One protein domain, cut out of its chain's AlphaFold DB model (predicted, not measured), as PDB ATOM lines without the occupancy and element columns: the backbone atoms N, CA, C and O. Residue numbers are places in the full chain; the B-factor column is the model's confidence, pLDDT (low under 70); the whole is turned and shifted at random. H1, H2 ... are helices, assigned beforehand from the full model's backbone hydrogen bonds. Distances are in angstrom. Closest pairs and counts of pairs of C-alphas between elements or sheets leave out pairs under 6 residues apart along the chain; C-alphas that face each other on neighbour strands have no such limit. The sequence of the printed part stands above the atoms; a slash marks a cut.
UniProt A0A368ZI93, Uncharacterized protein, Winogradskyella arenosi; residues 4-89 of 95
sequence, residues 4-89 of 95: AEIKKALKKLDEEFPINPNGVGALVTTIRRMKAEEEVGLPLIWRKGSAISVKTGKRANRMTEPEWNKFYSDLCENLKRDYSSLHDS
ATOM      1  N   ALA A   4     108.589 -72.220 -11.721       88.69
ATOM      2  CA  ALA A   4     107.199 -72.574 -12.008       88.69
ATOM      3  C   ALA A   4     106.190 -71.763 -11.171       88.69
ATOM      4  O   ALA A   4     105.144 -71.352 -11.678       88.69
ATOM      5  N   GLU A   5     106.516 -71.485  -9.907       90.00
ATOM      6  CA  GLU A   5     105.695 -70.663  -9.016       90.00
ATOM      7  C   GLU A   5     105.709 -69.198  -9.458       90.00
ATOM      8  O   GLU A   5     104.657 -68.563  -9.490       90.00
ATOM      9  N   ILE A   6     106.871 -68.694  -9.896       91.19
ATOM     10  CA  ILE A   6     107.016 -67.339 -10.452       91.19
ATOM     11  C   ILE A   6     106.132 -67.179 -11.690       91.19
ATOM     12  O   ILE A   6     105.362 -66.226 -11.779       91.19
ATOM     13  N   LYS A   7     106.180 -68.131 -12.630       90.88
ATOM     14  CA  LYS A   7     105.338 -68.105 -13.838       90.88
ATOM     15  C   LYS A   7     103.847 -68.122 -13.495       90.88
ATOM     16  O   LYS A   7     103.072 -67.379 -14.095       90.88
ATOM     17  N   LYS A   8     103.445 -68.930 -12.510       92.81
ATOM     18  CA  LYS A   8     102.056 -68.983 -12.035       92.81
ATOM     19  C   LYS A   8     101.625 -67.660 -11.393       92.81
ATOM     20  O   LYS A   8     100.539 -67.175 -11.701       92.81
ATOM     21  N   ALA A   9     102.474 -67.067 -10.553       93.00
ATOM     22  CA  ALA A   9     102.221 -65.772  -9.928       93.00
ATOM     23  C   ALA A   9     102.097 -64.660 -10.978       93.00
ATOM     24  O   ALA A   9     101.138 -63.896 -10.948       93.00
ATOM     25  N   LEU A  10     103.005 -64.621 -11.959       92.94
ATOM     26  CA  LEU A  10     102.967 -63.655 -13.059       92.94
ATOM     27  C   LEU A  10     101.678 -63.747 -13.872       92.94
ATOM     28  O   LEU A  10     101.057 -62.720 -14.134       92.94
ATOM     29  N   LYS A  11     101.249 -64.967 -14.218       94.00
ATOM     30  CA  LYS A  11      99.996 -65.180 -14.948       94.00
ATOM     31  C   LYS A  11      98.795 -64.654 -14.156       94.00
ATOM     32  O   LYS A  11      98.002 -63.893 -14.696       94.00
ATOM     33  N   LYS A  12      98.709 -65.001 -12.869       94.75
ATOM     34  CA  LYS A  12      97.641 -64.520 -11.982       94.75
ATOM     35  C   LYS A  12      97.640 -62.991 -11.878       94.75
ATOM     36  O   LYS A  12      96.594 -62.366 -11.996       94.75
ATOM     37  N   LEU A  13      98.815 -62.382 -11.724       95.00
ATOM     38  CA  LEU A  13      98.948 -60.929 -11.669       95.00
ATOM     39  C   LEU A  13      98.526 -60.257 -12.983       95.00
ATOM     40  O   LEU A  13      97.952 -59.173 -12.947       95.00
ATOM     41  N   ASP A  14      98.829 -60.848 -14.144       93.06
ATOM     42  CA  ASP A  14      98.411 -60.317 -15.450       93.06
ATOM     43  C   ASP A  14      96.894 -60.368 -15.652       93.06
ATOM     44  O   ASP A  14      96.349 -59.461 -16.279       93.06
ATOM     45  N   GLU A  15      96.224 -61.371 -15.084       94.31
ATOM     46  CA  GLU A  15      94.765 -61.509 -15.116       94.31
ATOM     47  C   GLU A  15      94.070 -60.562 -14.118       94.31
ATOM     48  O   GLU A  15      93.115 -59.878 -14.479       94.31
ATOM     49  N   GLU A  16      94.558 -60.477 -12.876       94.44
ATOM     50  CA  GLU A  16      93.913 -59.705 -11.797       94.44
ATOM     51  C   GLU A  16      94.286 -58.216 -11.799       94.44
ATOM     52  O   GLU A  16      93.485 -57.357 -11.420       94.44
ATOM     53  N   PHE A  17      95.504 -57.893 -12.240       93.25
ATOM     54  CA  PHE A  17      96.059 -56.539 -12.244       93.25
ATOM     55  C   PHE A  17      96.619 -56.182 -13.631       93.25
ATOM     56  O   PHE A  17      97.830 -55.951 -13.781       93.25
ATOM     57  N   PRO A  18      95.763 -56.137 -14.672       92.69
ATOM     58  CA  PRO A  18      96.179 -55.724 -16.000       92.69
ATOM     59  C   PRO A  18      96.563 -54.240 -16.002       92.69
ATOM     60  O   PRO A  18      95.915 -53.405 -15.371       92.69
ATOM     61  N   ILE A  19      97.613 -53.902 -16.752       90.00
ATOM     62  CA  ILE A  19      98.029 -52.510 -16.948       90.00
ATOM     63  C   ILE A  19      97.251 -51.933 -18.126       90.00
ATOM     64  O   ILE A  19      97.338 -52.446 -19.241       90.00
ATOM     65  N   ASN A  20      96.539 -50.838 -17.882       88.25
ATOM     66  CA  ASN A  20      95.912 -50.040 -18.926       88.25
ATOM     67  C   ASN A  20      96.890 -48.929 -19.339       88.25
ATOM     68  O   ASN A  20      97.224 -48.111 -18.495       88.25
ATOM     69  N   PRO A  21      97.355 -48.845 -20.593       80.88
ATOM     70  CA  PRO A  21      98.383 -47.878 -20.982       80.88
ATOM     71  C   PRO A  21      97.895 -46.422 -21.102       80.88
ATOM     72  O   PRO A  21      98.715 -45.543 -21.359       80.88
ATOM     73  N   ASN A  22      96.599 -46.136 -20.925       83.12
ATOM     74  CA  ASN A  22      96.012 -44.857 -21.333       83.12
ATOM     75  C   ASN A  22      95.561 -43.966 -20.161       83.12
ATOM     76  O   ASN A  22      94.827 -44.398 -19.267       83.12
ATOM     77  N   GLY A  23      95.936 -42.681 -20.227       82.12
ATOM     78  CA  GLY A  23      95.465 -41.617 -19.333       82.12
ATOM     79  C   GLY A  23      95.710 -41.897 -17.846       82.12
ATOM     80  O   GLY A  23      96.701 -42.520 -17.472       82.12
ATOM     81  N   VAL A  24      94.773 -41.476 -16.986       84.00
ATOM     82  CA  VAL A  24      94.827 -41.756 -15.534       84.00
ATOM     83  C   VAL A  24      94.800 -43.257 -15.224       84.00
ATOM     84  O   VAL A  24      95.360 -43.704 -14.222       84.00
ATOM     85  N   GLY A  25      94.212 -44.058 -16.123       86.44
ATOM     86  CA  GLY A  25      94.202 -45.515 -16.032       86.44
ATOM     87  C   GLY A  25      95.610 -46.106 -15.983       86.44
ATOM     88  O   GLY A  25      95.826 -47.078 -15.259       86.44
ATOM     89  N   ALA A  26      96.583 -45.481 -16.653       89.12
ATOM     90  CA  ALA A  26      97.983 -45.889 -16.601       89.12
ATOM     91  C   ALA A  26      98.590 -45.745 -15.212       89.12
ATOM     92  O   ALA A  26      99.222 -46.684 -14.728       89.12
ATOM     93  N   LEU A  27      98.353 -44.618 -14.538       91.00
ATOM     94  CA  LEU A  27      98.869 -44.377 -13.192       91.00
ATOM     95  C   LEU A  27      98.251 -45.352 -12.180       91.00
ATOM     96  O   LEU A  27      98.971 -46.059 -11.477       91.00
ATOM     97  N   VAL A  28      96.919 -45.447 -12.165       92.38
ATOM     98  CA  VAL A  28      96.164 -46.295 -11.227       92.38
ATOM     99  C   VAL A  28      96.528 -47.770 -11.395       92.38
ATOM    100  O   VAL A  28      96.859 -48.445 -10.421       92.38
ATOM    101  N   THR A  29      96.483 -48.295 -12.624       93.25
ATOM    102  CA  THR A  29      96.761 -49.721 -12.864       93.25
ATOM    103  C   THR A  29      98.226 -50.073 -12.620       93.25
ATOM    104  O   THR A  29      98.509 -51.159 -12.118       93.25
ATOM    105  N   THR A  30      99.152 -49.143 -12.873       94.50
ATOM    106  CA  THR A  30     100.569 -49.301 -12.524       94.50
ATOM    107  C   THR A  30     100.768 -49.404 -11.015       94.50
ATOM    108  O   THR A  30     101.407 -50.349 -10.563       94.50
ATOM    109  N   ILE A  31     100.191 -48.487 -10.229       94.44
ATOM    110  CA  ILE A  31     100.291 -48.511  -8.760       94.44
ATOM    111  C   ILE A  31      99.712 -49.817  -8.206       94.44
ATOM    112  O   ILE A  31     100.353 -50.479  -7.390       94.44
ATOM    113  N   ARG A  32      98.535 -50.236  -8.687       94.56
ATOM    114  CA  ARG A  32      97.918 -51.512  -8.290       94.56
ATOM    115  C   ARG A  32      98.815 -52.703  -8.601       94.56
ATOM    116  O   ARG A  32      98.994 -53.567  -7.749       94.56
ATOM    117  N   ARG A  33      99.384 -52.742  -9.810       95.25
ATOM    118  CA  ARG A  33     100.258 -53.835 -10.235       95.25
ATOM    119  C   ARG A  33     101.534 -53.892  -9.399       95.25
ATOM    120  O   ARG A  33     101.894 -54.969  -8.941       95.25
ATOM    121  N   MET A  34     102.178 -52.750  -9.172       94.88
ATOM    122  CA  MET A  34     103.387 -52.652  -8.352       94.88
ATOM    123  C   MET A  34     103.143 -53.127  -6.915       94.88
ATOM    124  O   MET A  34     103.938 -53.907  -6.399       94.88
ATOM    125  N   LYS A  35     102.017 -52.723  -6.310       94.56
ATOM    126  CA  LYS A  35     101.598 -53.179  -4.978       94.56
ATOM    127  C   LYS A  35     101.396 -54.693  -4.934       94.56
ATOM    128  O   LYS A  35     101.970 -55.366  -4.089       94.56
ATOM    129  N   ALA A  36     100.631 -55.237  -5.881       95.25
ATOM    130  CA  ALA A  36     100.340 -56.667  -5.931       95.25
ATOM    131  C   ALA A  36     101.609 -57.515  -6.133       95.25
ATOM    132  O   ALA A  36     101.754 -58.577  -5.538       95.25
ATOM    133  N   GLU A  37     102.553 -57.041  -6.948       94.56
ATOM    134  CA  GLU A  37     103.856 -57.688  -7.138       94.56
ATOM    135  C   GLU A  37     104.709 -57.709  -5.863       94.56
ATOM    136  O   GLU A  37     105.431 -58.678  -5.621       94.56
ATOM    137  N   GLU A  38     104.637 -56.652  -5.056       93.81
ATOM    138  CA  GLU A  38     105.288 -56.583  -3.750       93.81
ATOM    139  C   GLU A  38     104.623 -57.516  -2.731       93.81
ATOM    140  O   GLU A  38     105.323 -58.293  -2.084       93.81
ATOM    141  N   GLU A  39     103.290 -57.513  -2.647       93.62
ATOM    142  CA  GLU A  39     102.510 -58.342  -1.716       93.62
ATOM    143  C   GLU A  39     102.723 -59.847  -1.929       93.62
ATOM    144  O   GLU A  39     102.765 -60.610  -0.965       93.62
ATOM    145  N   VAL A  40     102.913 -60.292  -3.176       92.50
ATOM    146  CA  VAL A  40     103.241 -61.700  -3.474       92.50
ATOM    147  C   VAL A  40     104.733 -62.024  -3.318       92.50
ATOM    148  O   VAL A  40     105.154 -63.145  -3.607       92.50
ATOM    149  N   GLY A  41     105.554 -61.057  -2.897       91.62
ATOM    150  CA  GLY A  41     106.989 -61.239  -2.686       91.62
ATOM    151  C   GLY A  41     107.770 -61.477  -3.979       91.62
ATOM    152  O   GLY A  41     108.774 -62.196  -3.975       91.62
ATOM    153  N   LEU A  42     107.321 -60.916  -5.109       92.25
ATOM    154  CA  LEU A  42     108.006 -61.099  -6.384       92.25
ATOM    155  C   LEU A  42     109.343 -60.331  -6.375       92.25
ATOM    156  O   LEU A  42     109.337 -59.121  -6.116       92.25
ATOM    157  N   PRO A  43     110.486 -60.968  -6.695       92.12
ATOM    158  CA  PRO A  43     111.751 -60.251  -6.822       92.12
ATOM    159  C   PRO A  43     111.671 -59.188  -7.920       92.12
ATOM    160  O   PRO A  43     111.071 -59.435  -8.967       92.12
ATOM    161  N   LEU A  44     112.319 -58.034  -7.720       92.69
ATOM    162  CA  LEU A  44     112.248 -56.891  -8.644       92.69
ATOM    163  C   LEU A  44     112.537 -57.267 -10.100       92.69
ATOM    164  O   LEU A  44     111.831 -56.810 -10.991       92.69
ATOM    165  N   ILE A  45     113.505 -58.155 -10.341       93.19
ATOM    166  CA  ILE A  45     113.877 -58.608 -11.691       93.19
ATOM    167  C   ILE A  45     112.719 -59.272 -12.458       93.19
ATOM    168  O   ILE A  45     112.701 -59.235 -13.688       93.19
ATOM    169  N   TRP A  46     111.750 -59.846 -11.742       92.31
ATOM    170  CA  TRP A  46     110.577 -60.518 -12.300       92.31
ATOM    171  C   TRP A  46     109.346 -59.609 -12.365       92.31
ATOM    172  O   TRP A  46     108.362 -59.976 -12.998       92.31
ATOM    173  N   ARG A  47     109.386 -58.425 -11.741       93.06
ATOM    174  CA  ARG A  47     108.279 -57.457 -11.745       93.06
ATOM    175  C   ARG A  47     108.087 -56.818 -13.118       93.06
ATOM    176  O   ARG A  47     108.986 -56.809 -13.965       93.06
ATOM    177  N   LYS A  48     106.911 -56.236 -13.354       89.75
ATOM    178  CA  LYS A  48     106.601 -55.559 -14.615       89.75
ATOM    179  C   LYS A  48     107.319 -54.209 -14.677       89.75
ATOM    180  O   LYS A  48     107.097 -53.307 -13.879       89.75
ATOM    181  N   GLY A  49     108.192 -54.047 -15.669       87.00
ATOM    182  CA  GLY A  49     108.953 -52.815 -15.907       87.00
ATOM    183  C   GLY A  49     108.232 -51.790 -16.786       87.00
ATOM    184  O   GLY A  49     108.887 -51.168 -17.624       87.00
ATOM    185  N   SER A  50     106.903 -51.686 -16.691       84.62
ATOM    186  CA  SER A  50     106.098 -50.752 -17.496       84.62
ATOM    187  C   SER A  50     106.354 -49.299 -17.106       84.62
ATOM    188  O   SER A  50     106.480 -48.440 -17.974       84.62
ATOM    189  N   ALA A  51     106.467 -49.039 -15.806       87.75
ATOM    190  CA  ALA A  51     106.754 -47.720 -15.277       87.75
ATOM    191  C   ALA A  51     108.246 -47.400 -15.396       87.75
ATOM    192  O   ALA A  51     109.103 -48.219 -15.042       87.75
ATOM    193  N   ILE A  52     108.547 -46.201 -15.891       91.94
ATOM    194  CA  ILE A  52     109.907 -45.701 -16.086       91.94
ATOM    195  C   ILE A  52     110.074 -44.443 -15.242       91.94
ATOM    196  O   ILE A  52     109.280 -43.510 -15.347       91.94
ATOM    197  N   SER A  53     111.117 -44.405 -14.416       91.50
ATOM    198  CA  SER A  53     111.477 -43.189 -13.693       91.50
ATOM    199  C   SER A  53     112.078 -42.174 -14.655       91.50
ATOM    200  O   SER A  53     113.104 -42.438 -15.276       91.50
ATOM    201  N   VAL A  54     111.484 -40.984 -14.723       90.88
ATOM    202  CA  VAL A  54     112.042 -39.860 -15.492       90.88
ATOM    203  C   VAL A  54     113.392 -39.416 -14.917       90.88
ATOM    204  O   VAL A  54     114.286 -39.039 -15.665       90.88
ATOM    205  N   LYS A  55     113.576 -39.515 -13.592       90.25
ATOM    206  CA  LYS A  55     114.803 -39.084 -12.905       90.25
ATOM    207  C   LYS A  55     116.011 -39.957 -13.244       90.25
ATOM    208  O   LYS A  55     117.113 -39.439 -13.379       90.25
ATOM    209  N   THR A  56     115.825 -41.274 -13.315       90.81
ATOM    210  CA  THR A  56     116.935 -42.231 -13.483       90.81
ATOM    211  C   THR A  56     116.939 -42.932 -14.839       90.81
ATOM    212  O   THR A  56     117.893 -43.637 -15.154       90.81
ATOM    213  N   GLY A  57     115.865 -42.811 -15.624       93.56
ATOM    214  CA  GLY A  57     115.652 -43.568 -16.861       93.56
ATOM    215  C   GLY A  57     115.418 -45.069 -16.645       93.56
ATOM    216  O   GLY A  57     115.255 -45.818 -17.609       93.56
ATOM    217  N   LYS A  58     115.403 -45.544 -15.392       94.50
ATOM    218  CA  LYS A  58     115.244 -46.966 -15.078       94.50
ATOM    219  C   LYS A  58     113.776 -47.374 -15.145       94.50
ATOM    220  O   LYS A  58     112.897 -46.685 -14.628       94.50
ATOM    221  N   ARG A  59     113.533 -48.550 -15.724       94.56
ATOM    222  CA  ARG A  59     112.276 -49.294 -15.562       94.56
ATOM    223  C   ARG A  59     112.168 -49.808 -14.130       94.56
ATOM    224  O   ARG A  59     113.193 -50.162 -13.551       94.56
ATOM    225  N   ALA A  60     110.951 -49.924 -13.601       91.75
ATOM    226  CA  ALA A  60     110.706 -50.382 -12.229       91.75
ATOM    227  C   ALA A  60     111.439 -51.697 -11.893       91.75
ATOM    228  O   ALA A  60     112.096 -51.798 -10.865       91.75
ATOM    229  N   ASN A  61     111.442 -52.672 -12.802       94.25
ATOM    230  CA  ASN A  61     112.104 -53.968 -12.604       94.25
ATOM    231  C   ASN A  61     113.646 -53.941 -12.662       94.25
ATOM    232  O   ASN A  61     114.294 -54.969 -12.485       94.25
ATOM    233  N   ARG A  62     114.244 -52.780 -12.953       96.12
ATOM    234  CA  ARG A  62     115.699 -52.552 -12.974       96.12
ATOM    235  C   ARG A  62     116.165 -51.613 -11.859       96.12
ATOM    236  O   ARG A  62     117.330 -51.218 -11.842       96.12
ATOM    237  N   MET A  63     115.257 -51.195 -10.983       94.88
ATOM    238  CA  MET A  63     115.577 -50.384  -9.814       94.88
ATOM    239  C   MET A  63     116.142 -51.264  -8.697       94.88
ATOM    240  O   MET A  63     115.874 -52.462  -8.635       94.88
ATOM    241  N   THR A  64     116.922 -50.657  -7.810       95.50
ATOM    242  CA  THR A  64     117.195 -51.219  -6.479       95.50
ATOM    243  C   THR A  64     115.950 -51.107  -5.596       95.50
ATOM    244  O   THR A  64     115.052 -50.324  -5.901       95.50
ATOM    245  N   GLU A  65     115.884 -51.843  -4.484       93.62
ATOM    246  CA  GLU A  65     114.746 -51.743  -3.551       93.62
ATOM    247  C   GLU A  65     114.504 -50.312  -3.040       93.62
ATOM    248  O   GLU A  65     113.367 -49.851  -3.138       93.62
ATOM    249  N   PRO A  66     115.519 -49.537  -2.600       95.38
ATOM    250  CA  PRO A  66     115.283 -48.157  -2.172       95.38
ATOM    251  C   PRO A  66     114.778 -47.252  -3.303       95.38
ATOM    252  O   PRO A  66     113.898 -46.419  -3.087       95.38
ATOM    253  N   GLU A  67     115.314 -47.417  -4.519       95.50
ATOM    254  CA  GLU A  67     114.849 -46.677  -5.699       95.50
ATOM    255  C   GLU A  67     113.397 -47.024  -6.032       95.50
ATOM    256  O   GLU A  67     112.609 -46.125  -6.322       95.50
ATOM    257  N   TRP A  68     113.042 -48.308  -5.969       95.75
ATOM    258  CA  TRP A  68     111.696 -48.791  -6.250       95.75
ATOM    259  C   TRP A  68     110.696 -48.299  -5.205       95.75
ATOM    260  O   TRP A  68     109.668 -47.748  -5.585       95.75
ATOM    261  N   ASN A  69     111.021 -48.410  -3.913       95.25
ATOM    262  CA  ASN A  69     110.165 -47.953  -2.814       95.25
ATOM    263  C   ASN A  69     109.897 -46.454  -2.918       95.25
ATOM    264  O   ASN A  69     108.752 -46.011  -2.828       95.25
ATOM    265  N   LYS A  70     110.949 -45.668  -3.176       95.81
ATOM    266  CA  LYS A  70     110.787 -44.234  -3.399       95.81
ATOM    267  C   LYS A  70     109.920 -43.960  -4.624       95.81
ATOM    268  O   LYS A  70     109.012 -43.142  -4.552       95.81
ATOM    269  N   PHE A  71     110.193 -44.631  -5.738       95.75
ATOM    270  CA  PHE A  71     109.447 -44.422  -6.970       95.75
ATOM    271  C   PHE A  71     107.963 -44.774  -6.810       95.75
ATOM    272  O   PHE A  71     107.109 -44.014  -7.253       95.75
ATOM    273  N   TYR A  72     107.653 -45.877  -6.129       95.56
ATOM    274  CA  TYR A  72     106.288 -46.264  -5.791       95.56
ATOM    275  C   TYR A  72     105.601 -45.219  -4.899       95.56
ATOM    276  O   TYR A  72     104.491 -44.792  -5.214       95.56
ATOM    277  N   SER A  73     106.280 -44.745  -3.848       95.44
ATOM    278  CA  SER A  73     105.770 -43.676  -2.978       95.44
ATOM    279  C   SER A  73     105.455 -42.404  -3.765       95.44
ATOM    280  O   SER A  73     104.351 -41.877  -3.662       95.44
ATOM    281  N   ASP A  74     106.383 -41.955  -4.615       95.19
ATOM    282  CA  ASP A  74     106.210 -40.762  -5.447       95.19
ATOM    283  C   ASP A  74     105.004 -40.930  -6.413       95.19
ATOM    284  O   ASP A  74     104.254 -39.981  -6.653       95.19
ATOM    285  N   LEU A  75     104.762 -42.134  -6.959       94.38
ATOM    286  CA  LEU A  75     103.573 -42.421  -7.780       94.38
ATOM    287  C   LEU A  75     102.271 -42.332  -6.970       94.38
ATOM    288  O   LEU A  75     101.300 -41.744  -7.452       94.38
ATOM    289  N   CYS A  76     102.245 -42.884  -5.755       94.75
ATOM    290  CA  CYS A  76     101.092 -42.791  -4.856       94.75
ATOM    291  C   CYS A  76     100.799 -41.339  -4.457       94.75
ATOM    292  O   CYS A  76      99.642 -40.920  -4.484       94.75
ATOM    293  N   GLU A  77     101.831 -40.544  -4.165       95.06
ATOM    294  CA  GLU A  77     101.698 -39.112  -3.879       95.06
ATOM    295  C   GLU A  77     101.151 -38.334  -5.079       95.06
ATOM    296  O   GLU A  77     100.244 -37.518  -4.917       95.06
ATOM    297  N   ASN A  78     101.642 -38.616  -6.290       93.19
ATOM    298  CA  ASN A  78     101.103 -38.019  -7.513       93.19
ATOM    299  C   ASN A  78      99.622 -38.370  -7.696       93.19
ATOM    300  O   ASN A  78      98.814 -37.488  -7.978       93.19
ATOM    301  N   LEU A  79      99.246 -39.637  -7.479       94.12
ATOM    302  CA  LEU A  79      97.846 -40.046  -7.547       94.12
ATOM    303  C   LEU A  79      97.001 -39.317  -6.495       94.12
ATOM    304  O   LEU A  79      95.918 -38.847  -6.820       94.12
ATOM    305  N   LYS A  80      97.494 -39.176  -5.262       94.31
ATOM    306  CA  LYS A  80      96.795 -38.447  -4.197       94.31
ATOM    307  C   LYS A  80      96.604 -36.967  -4.531       94.31
ATOM    308  O   LYS A  80      95.535 -36.422  -4.266       94.31
ATOM    309  N   ARG A  81      97.632 -36.324  -5.092       93.94
ATOM    310  CA  ARG A  81      97.617 -34.901  -5.461       93.94
ATOM    311  C   ARG A  81      96.644 -34.629  -6.603       93.94
ATOM    312  O   ARG A  81      95.849 -33.701  -6.507       93.94
ATOM    313  N   ASP A  82      96.724 -35.428  -7.663       93.31
ATOM    314  CA  ASP A  82      96.035 -35.137  -8.922       93.31
ATOM    315  C   ASP A  82      94.657 -35.829  -9.002       93.31
ATOM    316  O   ASP A  82      93.775 -35.379  -9.732       93.31
ATOM    317  N   TYR A  83      94.449 -36.905  -8.228       92.88
ATOM    318  CA  TYR A  83      93.251 -37.753  -8.248       92.88
ATOM    319  C   TYR A  83      92.921 -38.340  -6.862       92.88
ATOM    320  O   TYR A  83      92.824 -39.560  -6.691       92.88
ATOM    321  N   SER A  84      92.730 -37.479  -5.861       90.69
ATOM    322  CA  SER A  84      92.515 -37.876  -4.458       90.69
ATOM    323  C   SER A  84      91.430 -38.941  -4.258       90.69
ATOM    324  O   SER A  84      91.667 -39.924  -3.567       90.69
ATOM    325  N   SER A  85      90.283 -38.832  -4.936       90.44
ATOM    326  CA  SER A  85      89.200 -39.824  -4.836       90.44
ATOM    327  C   SER A  85      89.605 -41.226  -5.316       90.44
ATOM    328  O   SER A  85      89.185 -42.228  -4.738       90.44
ATOM    329  N   LEU A  86      90.447 -41.318  -6.353       90.44
ATOM    330  CA  LEU A  86      90.984 -42.595  -6.837       90.44
ATOM    331  C   LEU A  86      92.046 -43.149  -5.888       90.44
ATOM    332  O   LEU A  86      92.101 -44.360  -5.677       90.44
ATOM    333  N   HIS A  87      92.874 -42.277  -5.312       92.50
ATOM    334  CA  HIS A  87      93.811 -42.666  -4.266       92.50
ATOM    335  C   HIS A  87      93.070 -43.256  -3.058       92.50
ATOM    336  O   HIS A  87      93.403 -44.352  -2.617       92.50
ATOM    337  N   ASP A  88      92.027 -42.587  -2.571       91.19
ATOM    338  CA  ASP A  88      91.267 -43.024  -1.396       91.19
ATOM    339  C   ASP A  88      90.527 -44.345  -1.648       91.19
ATOM    340  O   ASP A  88      90.430 -45.187  -0.760       91.19
ATOM    341  N   SER A  89      90.085 -44.589  -2.886       89.06
ATOM    342  CA  SER A  89      89.539 -45.890  -3.287       89.06
ATOM    343  C   SER A  89      90.576 -47.022  -3.280       89.06
ATOM    344  O   SER A  89      90.194 -48.184  -3.153       89.06
TER     345      SER A  89
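AT A GLANCE: This is residues 4 to 89 of the 95 residues of an uncharacterized protein of Winogradskyella arenosi (UniProt A0A368ZI93). Two long helices, H2 and H3, pack together as a helical hairpin at the core; H1 lies beyond H2, meeting it with residue 13 alone, and short H4 folds back at the end of H3. Residues 40 to 64, with no named element, link H2 to H3. The printed part, 86 residues with four named helices, H1 to H4, is all helix and compact: radius of gyration of the C-alphas 12.6 A, spans 39 by 27 by 21 A.

HOW THE PARTS SIT: H3, residues 65 to 82, touches H2, residues 23 to 39, at a steep tilt of 39 degrees, opposite ways; their closest C-alphas, Cys 76 and Ile 31, are 7.0 A apart. H4, residues 84 to 89, touches H3 with its closest C-alphas, His 87 and Lys 80, 5.2 A apart. H1, residues 4 to 16, and H2, a hairpin, only just touch, with 3 pairs of C-alphas within 8 A. H1 is apart from H3 and H4. Every O i to N i+4 pair is within hydrogen-bond range in H1, H3 and H4, and 12 of 13 in H2.

IN THESE COORDINATES: H3 measures 25.6 A, H2 25.3 A, H1 18.5 A and H4 8.6 A. H1 begins at C-alpha 4 (107.199, -72.574, -12.008); H4 ends at C-alpha 89 (89.539, -45.890, -3.287).

THE WHOLE: The farthest C-alphas, Ala 4 and Arg 81, are 39.4 A apart. The printed part has no cut; H2 to H3 is a long link. No printed residue is under 70 in pLDDT.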